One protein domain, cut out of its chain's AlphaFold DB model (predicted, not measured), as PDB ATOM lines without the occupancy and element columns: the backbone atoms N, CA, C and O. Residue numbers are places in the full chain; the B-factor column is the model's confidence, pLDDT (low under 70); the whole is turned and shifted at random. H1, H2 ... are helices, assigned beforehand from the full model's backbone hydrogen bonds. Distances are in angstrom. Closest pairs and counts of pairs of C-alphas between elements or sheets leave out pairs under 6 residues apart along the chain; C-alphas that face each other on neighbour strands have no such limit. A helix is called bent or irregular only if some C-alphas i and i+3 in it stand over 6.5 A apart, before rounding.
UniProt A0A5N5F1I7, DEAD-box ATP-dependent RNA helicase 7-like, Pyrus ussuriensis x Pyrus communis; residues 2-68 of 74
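AT A GLANCE: This is residues 2 to 68 of the 74 residues of the protein "DEAD-box ATP-dependent RNA helicase 7-like" of Pyrus ussuriensis x Pyrus communis (UniProt A0A5N5F1I7). A short helical hairpin, H1 and H2, has H4 packed along H2, and the three make a small cluster with H2 as its hub. H5, a short helix, sits at one end of this cluster, while H3 lies off towards the other end, touching no helix and joined to the rest by two loops. The printed part has 67 residues with five named helices, H1 to H5 in chain order, and no named strand: all helix. It is only just compact, close to loose, with a radius of gyration of the C-alphas of 12.7 A, and its outline is a rod spanning 41 by 18 by 16 A.

IN THESE COORDINATES: Find C-alpha 2 at (-39.966, -17.939, -20.138); from there H1, residues 2 to 15, runs 19.7 A. Look next at H2, residues 20 to 32, 20.5 A long and irregular, but only just: C-alphas 21 and 24 are 6.7 A apart. H3 is residues 38 to 46, 13.2 A long, and H4 is residues 51 to 58. H5, residues 61 to 65, ends at C-alpha 65, (-50.576, -1.193, -10.729).

HOW THE PARTS SIT: Start at H2: it touches H4 at a shallow tilt of 11 degrees, opposite ways, closest at the C-alphas of Pro 24 and Ala 54, 4.4 A. In the hairpin, H1 touches H2 with residues 10 to 14 alone, closest at the C-alphas of Ala 14 and Pro 20, 5.5 A. H2 and H5 only just touch, with 3 pairs of C-alphas within 8 A, closest Arg 21 and Met 63, 5.9 A. H3 is apart from H1, H2, H4 and H5. Each O i to N i+4 pair is within hydrogen-bond range in H1, H4 and H5, against 5 of 9 in H2 and 4 of 5 in H3.

THE WHOLE: The two C-alphas farthest apart, of Gly 36 and Arg 68, are 41.2 A apart. The printed part has no cut, and its four links are tight. Look for pLDDT under 70 at residues 34 to 36 and 66 to 68.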
ATOM      1  N   GLU A   2     -40.535 -19.232 -20.592       89.25
ATOM      2  CA  GLU A   2     -39.966 -17.939 -20.138       89.25
ATOM      3  C   GLU A   2     -40.996 -16.833 -19.859       89.25
ATOM      4  O   GLU A   2     -40.935 -16.210 -18.815       89.25
ATOM      5  N   ILE A   3     -41.983 -16.631 -20.739       87.69
ATOM      6  CA  ILE A   3     -42.985 -15.563 -20.561       87.69
ATOM      7  C   ILE A   3     -43.842 -15.760 -19.304       87.69
ATOM      8  O   ILE A   3     -44.165 -14.794 -18.618       87.69
ATOM      9  N   GLU A   4     -44.198 -17.004 -18.992       90.06
ATOM     10  CA  GLU A   4     -44.938 -17.333 -17.773       90.06
ATOM     11  C   GLU A   4     -44.055 -17.137 -16.536       90.06
ATOM     12  O   GLU A   4     -44.485 -16.520 -15.564       90.06
ATOM     13  N   SER A   5     -42.795 -17.582 -16.608       91.38
ATOM     14  CA  SER A   5     -41.814 -17.372 -15.541       91.38
ATOM     15  C   SER A   5     -41.591 -15.885 -15.260       91.38
ATOM     16  O   SER A   5     -41.602 -15.481 -14.099       91.38
ATOM     17  N   ASP A   6     -41.474 -15.062 -16.301       90.56
ATOM     18  CA  ASP A   6     -41.288 -13.622 -16.160       90.56
ATOM     19  C   ASP A   6     -42.527 -12.945 -15.562       90.56
ATOM     20  O   ASP A   6     -42.411 -12.051 -14.722       90.56
ATOM     21  N   HIS A   7     -43.726 -13.387 -15.959       89.06
ATOM     22  CA  HIS A   7     -44.978 -12.873 -15.413       89.06
ATOM     23  C   HIS A   7     -45.116 -13.174 -13.917       89.06
ATOM     24  O   HIS A   7     -45.393 -12.268 -13.132       89.06
ATOM     25  N   ILE A   8     -44.874 -14.424 -13.509       91.44
ATOM     26  CA  ILE A   8     -44.903 -14.824 -12.097       91.44
ATOM     27  C   ILE A   8     -43.808 -14.084 -11.318       91.44
ATOM     28  O   ILE A   8     -44.072 -13.554 -10.239       91.44
ATOM     29  N   GLY A   9     -42.603 -13.982 -11.884       91.12
ATOM     30  CA  GLY A   9     -41.492 -13.240 -11.295       91.12
ATOM     31  C   GLY A   9     -41.846 -11.781 -11.006       91.12
ATOM     32  O   GLY A   9     -41.584 -11.302  -9.906       91.12
ATOM     33  N   LEU A  10     -42.516 -11.090 -11.935       90.81
ATOM     34  CA  LEU A  10     -42.979  -9.715 -11.717       90.81
ATOM     35  C   LEU A  10     -43.962  -9.589 -10.552       90.81
ATOM     36  O   LEU A  10     -43.863  -8.638  -9.777       90.81
ATOM     37  N   LEU A  11     -44.906 -10.528 -10.424       90.00
ATOM     38  CA  LEU A  11     -45.860 -10.528  -9.313       90.00
ATOM     39  C   LEU A  11     -45.136 -10.705  -7.976       90.00
ATOM     40  O   LEU A  11     -45.448 -10.002  -7.017       90.00
ATOM     41  N   LEU A  12     -44.149 -11.601  -7.915       92.50
ATOM     42  CA  LEU A  12     -43.348 -11.837  -6.712       92.50
ATOM     43  C   LEU A  12     -42.490 -10.622  -6.339       92.50
ATOM     44  O   LEU A  12     -42.485 -10.227  -5.176       92.50
ATOM     45  N   VAL A  13     -41.814 -10.001  -7.312       90.88
ATOM     46  CA  VAL A  13     -41.026  -8.769  -7.115       90.88
ATOM     47  C   VAL A  13     -41.907  -7.658  -6.542       90.88
ATOM     48  O   VAL A  13     -41.556  -7.071  -5.520       90.88
ATOM     49  N   ALA A  14     -43.078  -7.429  -7.143       89.06
ATOM     50  CA  ALA A  14     -44.033  -6.435  -6.659       89.06
ATOM     51  C   ALA A  14     -44.550  -6.766  -5.247       89.06
ATOM     52  O   ALA A  14     -44.613  -5.892  -4.388       89.06
ATOM     53  N   SER A  15     -44.870  -8.037  -4.983       87.31
ATOM     54  CA  SER A  15     -45.374  -8.494  -3.677       87.31
ATOM     55  C   SER A  15     -44.324  -8.385  -2.570       87.31
ATOM     56  O   SER A  15     -44.665  -8.214  -1.405       87.31
ATOM     57  N   ALA A  16     -43.041  -8.463  -2.928       89.56
ATOM     58  CA  ALA A  16     -41.913  -8.252  -2.029       89.56
ATOM     59  C   ALA A  16     -41.584  -6.760  -1.797       89.56
ATOM     60  O   ALA A  16     -40.608  -6.457  -1.115       89.56
ATOM     61  N   GLY A  17     -42.369  -5.830  -2.358       87.19
ATOM     62  CA  GLY A  17     -42.185  -4.386  -2.194       87.19
ATOM     63  C   GLY A  17     -41.120  -3.768  -3.107       87.19
ATOM     64  O   GLY A  17     -40.788  -2.594  -2.950       87.19
ATOM     65  N   TYR A  18     -40.581  -4.528  -4.063       88.50
ATOM     66  CA  TYR A  18     -39.674  -3.995  -5.078       88.50
ATOM     67  C   TYR A  18     -40.453  -3.404  -6.253       88.50
ATOM     68  O   TYR A  18     -41.572  -3.816  -6.550       88.50
ATOM     69  N   ASP A  19     -39.831  -2.469  -6.973       89.50
ATOM     70  CA  ASP A  19     -40.422  -1.875  -8.170       89.50
ATOM     71  C   ASP A  19     -40.304  -2.825  -9.385       89.50
ATOM     72  O   ASP A  19     -39.206  -2.983  -9.936       89.50
ATOM     73  N   PRO A  20     -41.410  -3.432  -9.864       90.00
ATOM     74  CA  PRO A  20     -41.374  -4.343 -11.008       90.00
ATOM     75  C   PRO A  20     -40.960  -3.646 -12.314       90.00
ATOM     76  O   PRO A  20     -40.490  -4.312 -13.237       90.00
ATOM     77  N   ARG A  21     -41.056  -2.309 -12.405       89.44
ATOM     78  CA  ARG A  21     -40.700  -1.534 -13.611       89.44
ATOM     79  C   ARG A  21     -39.206  -1.582 -13.929       89.44
ATOM     80  O   ARG A  21     -38.801  -1.248 -15.041       89.44
ATOM     81  N   VAL A  22     -38.380  -2.042 -12.991       90.00
ATOM     82  CA  VAL A  22     -36.941  -2.246 -13.202       90.00
ATOM     83  C   VAL A  22     -36.660  -3.521 -14.013       90.00
ATOM     84  O   VAL A  22     -35.672  -3.569 -14.751       90.00
ATOM     85  N   CYS A  23     -37.530  -4.536 -13.949       89.38
ATOM     86  CA  CYS A  23     -37.303  -5.849 -14.562       89.38
ATOM     87  C   CYS A  23     -37.062  -5.818 -16.087       89.38
ATOM     88  O   CYS A  23     -36.101  -6.454 -16.522       89.38
ATOM     89  N   PRO A  24     -37.821  -5.072 -16.924       89.88
ATOM     90  CA  PRO A  24     -37.547  -4.991 -18.364       89.88
ATOM     91  C   PRO A  24     -36.113  -4.543 -18.682       89.88
ATOM     92  O   PRO A  24     -35.460  -5.097 -19.567       89.88
ATOM     93  N   THR A  25     -35.581  -3.606 -17.891       89.19
ATOM     94  CA  THR A  25     -34.224  -3.063 -18.058       89.19
ATOM     95  C   THR A  25     -33.144  -4.131 -17.857       89.19
ATOM     96  O   THR A  25     -32.093  -4.080 -18.497       89.19
ATOM     97  N   VAL A  26     -33.384  -5.117 -16.986       87.44
ATOM     98  CA  VAL A  26     -32.463  -6.247 -16.773       87.44
ATOM     99  C   VAL A  26     -32.328  -7.058 -18.058       87.44
ATOM    100  O   VAL A  26     -31.213  -7.305 -18.513       87.44
ATOM    101  N   TYR A  27     -33.450  -7.399 -18.692       85.00
ATOM    102  CA  TYR A  27     -33.462  -8.180 -19.929       85.00
ATOM    103  C   TYR A  27     -32.924  -7.403 -21.133       85.00
ATOM    104  O   TYR A  27     -32.246  -7.987 -21.981       85.00
ATOM    105  N   GLU A  28     -33.145  -6.086 -21.197       85.56
ATOM    106  CA  GLU A  28     -32.498  -5.237 -22.200       85.56
ATOM    107  C   GLU A  28     -30.977  -5.243 -22.052       85.56
ATOM    108  O   GLU A  28     -30.264  -5.410 -23.043       85.56
ATOM    109  N   LYS A  29     -30.463  -5.084 -20.826       85.19
ATOM    110  CA  LYS A  29     -29.019  -5.135 -20.559       85.19
ATOM    111  C   LYS A  29     -28.454  -6.509 -20.893       85.19
ATOM    112  O   LYS A  29     -27.456  -6.585 -21.602       85.19
ATOM    113  N   LEU A  30     -29.134  -7.575 -20.479       80.31
ATOM    114  CA  LEU A  30     -28.742  -8.951 -20.772       80.31
ATOM    115  C   LEU A  30     -28.667  -9.224 -22.280       80.31
ATOM    116  O   LEU A  30     -27.757  -9.901 -22.738       80.31
ATOM    117  N   SER A  31     -29.579  -8.643 -23.066       76.94
ATOM    118  CA  SER A  31     -29.578  -8.787 -24.529       76.94
ATOM    119  C   SER A  31     -28.392  -8.106 -25.226       76.94
ATOM    120  O   SER A  31     -28.074  -8.455 -26.359       76.94
ATOM    121  N   LYS A  32     -27.740  -7.140 -24.564       78.50
ATOM    122  CA  LYS A  32     -26.598  -6.379 -25.099       78.50
ATOM    123  C   LYS A  32     -25.247  -6.990 -24.725       78.50
ATOM    124  O   LYS A  32     -24.233  -6.598 -25.295       78.50
ATOM    125  N   VAL A  33     -25.212  -7.927 -23.779       72.38
ATOM    126  CA  VAL A  33     -23.980  -8.612 -23.379       72.38
ATOM    127  C   VAL A  33     -23.856  -9.883 -24.217       72.38
ATOM    128  O   VAL A  33     -24.528 -10.875 -23.962       72.38
ATOM    129  N   THR A  34     -23.033  -9.848 -25.267       62.28
ATOM    130  CA  THR A  34     -22.935 -10.957 -26.237       62.28
ATOM    131  C   THR A  34     -21.519 -11.487 -26.455       62.28
ATOM    132  O   THR A  34     -21.292 -12.219 -27.417       62.28
ATOM    133  N   SER A  35     -20.525 -11.148 -25.627       58.66
ATOM    134  CA  SER A  35     -19.139 -11.531 -25.938       58.66
ATOM    135  C   SER A  35     -18.291 -11.837 -24.703       58.66
ATOM    136  O   SER A  35     -18.037 -10.957 -23.890       58.66
ATOM    137  N   GLY A  36     -17.823 -13.087 -24.607       64.38
ATOM    138  CA  GLY A  36     -16.691 -13.498 -23.762       64.38
ATOM    139  C   GLY A  36     -17.019 -14.233 -22.459       64.38
ATOM    140  O   GLY A  36     -16.150 -14.934 -21.954       64.38
ATOM    141  N   ASP A  37     -18.244 -14.130 -21.940       74.75
ATOM    142  CA  ASP A  37     -18.612 -14.743 -20.656       74.75
ATOM    143  C   ASP A  37     -19.274 -16.120 -20.854       74.75
ATOM    144  O   ASP A  37     -20.372 -16.231 -21.413       74.75
ATOM    145  N   SER A  38     -18.592 -17.186 -20.418       77.12
ATOM    146  CA  SER A  38     -19.083 -18.565 -20.520       77.12
ATOM    147  C   SER A  38     -20.330 -18.806 -19.672       77.12
ATOM    148  O   SER A  38     -21.238 -19.496 -20.127       77.12
ATOM    149  N   ALA A  39     -20.436 -18.184 -18.493       80.56
ATOM    150  CA  ALA A  39     -21.591 -18.359 -17.614       80.56
ATOM    151  C   ALA A  39     -22.856 -17.741 -18.225       80.56
ATOM    152  O   ALA A  39     -23.946 -18.313 -18.155       80.56
ATOM    153  N   LEU A  40     -22.708 -16.595 -18.894       79.75
ATOM    154  CA  LEU A  40     -23.814 -15.976 -19.612       79.75
ATOM    155  C   LEU A  40     -24.249 -16.811 -20.824       79.75
ATOM    156  O   LEU A  40     -25.443 -16.916 -21.105       79.75
ATOM    157  N   ARG A  41     -23.300 -17.426 -21.540       79.38
ATOM    158  CA  ARG A  41     -23.619 -18.341 -22.644       79.38
ATOM    159  C   ARG A  41     -24.402 -19.561 -22.177       79.38
ATOM    160  O   ARG A  41     -25.366 -19.925 -22.850       79.38
ATOM    161  N   ASP A  42     -24.019 -20.146 -21.049       84.44
ATOM    162  CA  ASP A  42     -24.717 -21.293 -20.472       84.44
ATOM    163  C   ASP A  42     -26.134 -20.904 -20.042       84.44
ATOM    164  O   ASP A  42     -27.092 -21.582 -20.412       84.44
ATOM    165  N   TYR A  43     -26.304 -19.752 -19.386       83.06
ATOM    166  CA  TYR A  43     -27.626 -19.222 -19.044       83.06
ATOM    167  C   TYR A  43     -28.515 -19.017 -20.283       83.06
ATOM    168  O   TYR A  43     -29.672 -19.436 -20.307       83.06
ATOM    169  N   LEU A  44     -27.967 -18.416 -21.345       82.38
ATOM    170  CA  LEU A  44     -28.703 -18.164 -22.587       82.38
ATOM    171  C   LEU A  44     -29.011 -19.439 -23.390       82.38
ATOM    172  O   LEU A  44     -29.861 -19.404 -24.280       82.38
ATOM    173  N   SER A  45     -28.331 -20.555 -23.100       84.50
ATOM    174  CA  SER A  45     -28.575 -21.842 -23.758       84.50
ATOM    175  C   SER A  45     -29.890 -22.491 -23.318       84.50
ATOM    176  O   SER A  45     -30.549 -23.145 -24.126       84.50
ATOM    177  N   THR A  46     -30.302 -22.266 -22.066       86.81
ATOM    178  CA  THR A  46     -31.566 -22.771 -21.510       86.81
ATOM    179  C   THR A  46     -32.649 -21.693 -21.472       86.81
ATOM    180  O   THR A  46     -33.831 -22.012 -21.584       86.81
ATOM    181  N   HIS A  47     -32.259 -20.418 -21.390       81.88
ATOM    182  CA  HIS A  47     -33.166 -19.273 -21.344       81.88
ATOM    183  C   HIS A  47     -32.912 -18.315 -22.511       81.88
ATOM    184  O   HIS A  47     -31.995 -17.497 -22.492       81.88
ATOM    185  N   GLN A  48     -33.766 -18.377 -23.537       79.06
ATOM    186  CA  GLN A  48     -33.663 -17.513 -24.719       79.06
ATOM    187  C   GLN A  48     -33.591 -16.005 -24.379       79.06
ATOM    188  O   GLN A  48     -34.228 -15.508 -23.443       79.06
ATOM    189  N   SER A  49     -32.799 -15.282 -25.183       72.12
ATOM    190  CA  SER A  49     -32.385 -13.896 -24.922       72.12
ATOM    191  C   SER A  49     -33.524 -12.861 -24.861       72.12
ATOM    192  O   SER A  49     -34.622 -13.036 -25.390       72.12
ATOM    193  N   GLY A  50     -33.218 -11.746 -24.190       71.50
ATOM    194  CA  GLY A  50     -34.180 -10.903 -23.484       71.50
ATOM    195  C   GLY A  50     -34.972  -9.856 -24.266       71.50
ATOM    196  O   GLY A  50     -35.847  -9.255 -23.657       71.50
ATOM    197  N   LYS A  51     -34.750  -9.607 -25.569       81.00
ATOM    198  CA  LYS A  51     -35.421  -8.468 -26.242       81.00
ATOM    199  C   LYS A  51     -36.949  -8.602 -26.253       81.00
ATOM    200  O   LYS A  51     -37.652  -7.708 -25.795       81.00
ATOM    201  N   LYS A  52     -37.470  -9.744 -26.714       84.12
ATOM    202  CA  LYS A  52     -38.924  -9.975 -26.755       84.12
ATOM    203  C   LYS A  52     -39.538 -10.062 -25.354       84.12
ATOM    204  O   LYS A  52     -40.670  -9.637 -25.146       84.12
ATOM    205  N   ARG A  53     -38.779 -10.599 -24.397       88.31
ATOM    206  CA  ARG A  53     -39.174 -10.680 -22.986       88.31
ATOM    207  C   ARG A  53     -39.295  -9.283 -22.382       88.31
ATOM    208  O   ARG A  53     -40.340  -8.961 -21.839       88.31
ATOM    209  N   ALA A  54     -38.299  -8.421 -22.582       87.19
ATOM    210  CA  ALA A  54     -38.323  -7.028 -22.137       87.19
ATOM    211  C   ALA A  54     -39.545  -6.269 -22.677       87.19
ATOM    212  O   ALA A  54     -40.262  -5.637 -21.902       87.19
ATOM    213  N   GLU A  55     -39.831  -6.392 -23.978       87.69
ATOM    214  CA  GLU A  55     -40.999  -5.766 -24.615       87.69
ATOM    215  C   GLU A  55     -42.326  -6.205 -23.980       87.69
ATOM    216  O   GLU A  55     -43.220  -5.382 -23.784       87.69
ATOM    217  N   LEU A  56     -42.468  -7.499 -23.675       87.06
ATOM    218  CA  LEU A  56     -43.682  -8.052 -23.073       87.06
ATOM    219  C   LEU A  56     -43.822  -7.645 -21.606       87.06
ATOM    220  O   LEU A  56     -44.920  -7.303 -21.169       87.06
ATOM    221  N   LEU A  57     -42.720  -7.623 -20.856       87.06
ATOM    222  CA  LEU A  57     -42.735  -7.200 -19.459       87.06
ATOM    223  C   LEU A  57     -43.073  -5.722 -19.316       87.06
ATOM    224  O   LEU A  57     -43.862  -5.374 -18.443       87.06
ATOM    225  N   ALA A  58     -42.563  -4.864 -20.202       86.19
ATOM    226  CA  ALA A  58     -42.899  -3.441 -20.212       86.19
ATOM    227  C   ALA A  58     -44.405  -3.175 -20.420       86.19
ATOM    228  O   ALA A  58     -44.905  -2.128 -20.020       86.19
ATOM    229  N   GLN A  59     -45.133  -4.126 -21.014       85.94
ATOM    230  CA  GLN A  59     -46.574  -4.043 -21.271       85.94
ATOM    231  C   GLN A  59     -47.416  -4.814 -20.242       85.94
ATOM    232  O   GLN A  59     -48.645  -4.830 -20.334       85.94
ATOM    233  N   ALA A  60     -46.787  -5.480 -19.270       85.31
ATOM    234  CA  ALA A  60     -47.503  -6.286 -18.295       85.31
ATOM    235  C   ALA A  60     -48.408  -5.403 -17.423       85.31
ATOM    236  O   ALA A  60     -47.980  -4.371 -16.914       85.31
ATOM    237  N   LYS A  61     -49.650  -5.845 -17.183       82.44
ATOM    238  CA  LYS A  61     -50.651  -5.104 -16.389       82.44
ATOM    239  C   LYS A  61     -50.120  -4.651 -15.019       82.44
ATOM    240  O   LYS A  61     -50.444  -3.557 -14.567       82.44
ATOM    241  N   ILE A  62     -49.263  -5.463 -14.397       80.19
ATOM    242  CA  ILE A  62     -48.620  -5.170 -13.107       80.19
ATOM    243  C   ILE A  62     -47.767  -3.888 -13.127       80.19
ATOM    244  O   ILE A  62     -47.636  -3.236 -12.098       80.19
ATOM    245  N   MET A  63     -47.259  -3.465 -14.292       81.62
ATOM    246  CA  MET A  63     -46.526  -2.202 -14.446       81.62
ATOM    247  C   MET A  63     -47.409  -0.979 -14.185       81.62
ATOM    248  O   MET A  63     -46.931   0.026 -13.658       81.62
ATOM    249  N   THR A  64     -48.699  -1.068 -14.515       75.88
ATOM    250  CA  THR A  64     -49.682  -0.002 -14.278       75.88
ATOM    251  C   THR A  64     -50.105   0.056 -12.811       75.88
ATOM    252  O   THR A  64     -50.325   1.140 -12.274       75.88
ATOM    253  N   GLU A  65     -50.191  -1.098 -12.145       70.38
ATOM    254  CA  GLU A  65     -50.576  -1.193 -10.729       70.38
ATOM    255  C   GLU A  65     -49.430  -0.799  -9.784       70.38
ATOM    256  O   GLU A  65     -49.668  -0.213  -8.730       70.38
ATOM    257  N   ALA A  66     -48.174  -1.013 -10.191       64.62
ATOM    258  CA  ALA A  66     -46.995  -0.566  -9.446       64.62
ATOM    259  C   ALA A  66     -46.947   0.959  -9.230       64.62
ATOM    260  O   ALA A  66     -46.380   1.428  -8.248       64.62
ATOM    261  N   GLY A  67     -47.572   1.747 -10.114       57.81
ATOM    262  CA  GLY A  67     -47.722   3.196  -9.933       57.81
ATOM    263  C   GLY A  67     -48.795   3.599  -8.914       57.81
ATOM    264  O   GLY A  67     -48.796   4.745  -8.481       57.81
ATOM    265  N   ARG A  68     -49.695   2.680  -8.535       57.12
ATOM    266  CA  ARG A  68     -50.807   2.914  -7.594       57.12
ATOM    267  C   ARG A  68     -50.560   2.289  -6.215       57.12
ATOM    268  O   ARG A  68     -51.115   2.746  -5.225       57.12
TER     269      ARG A  68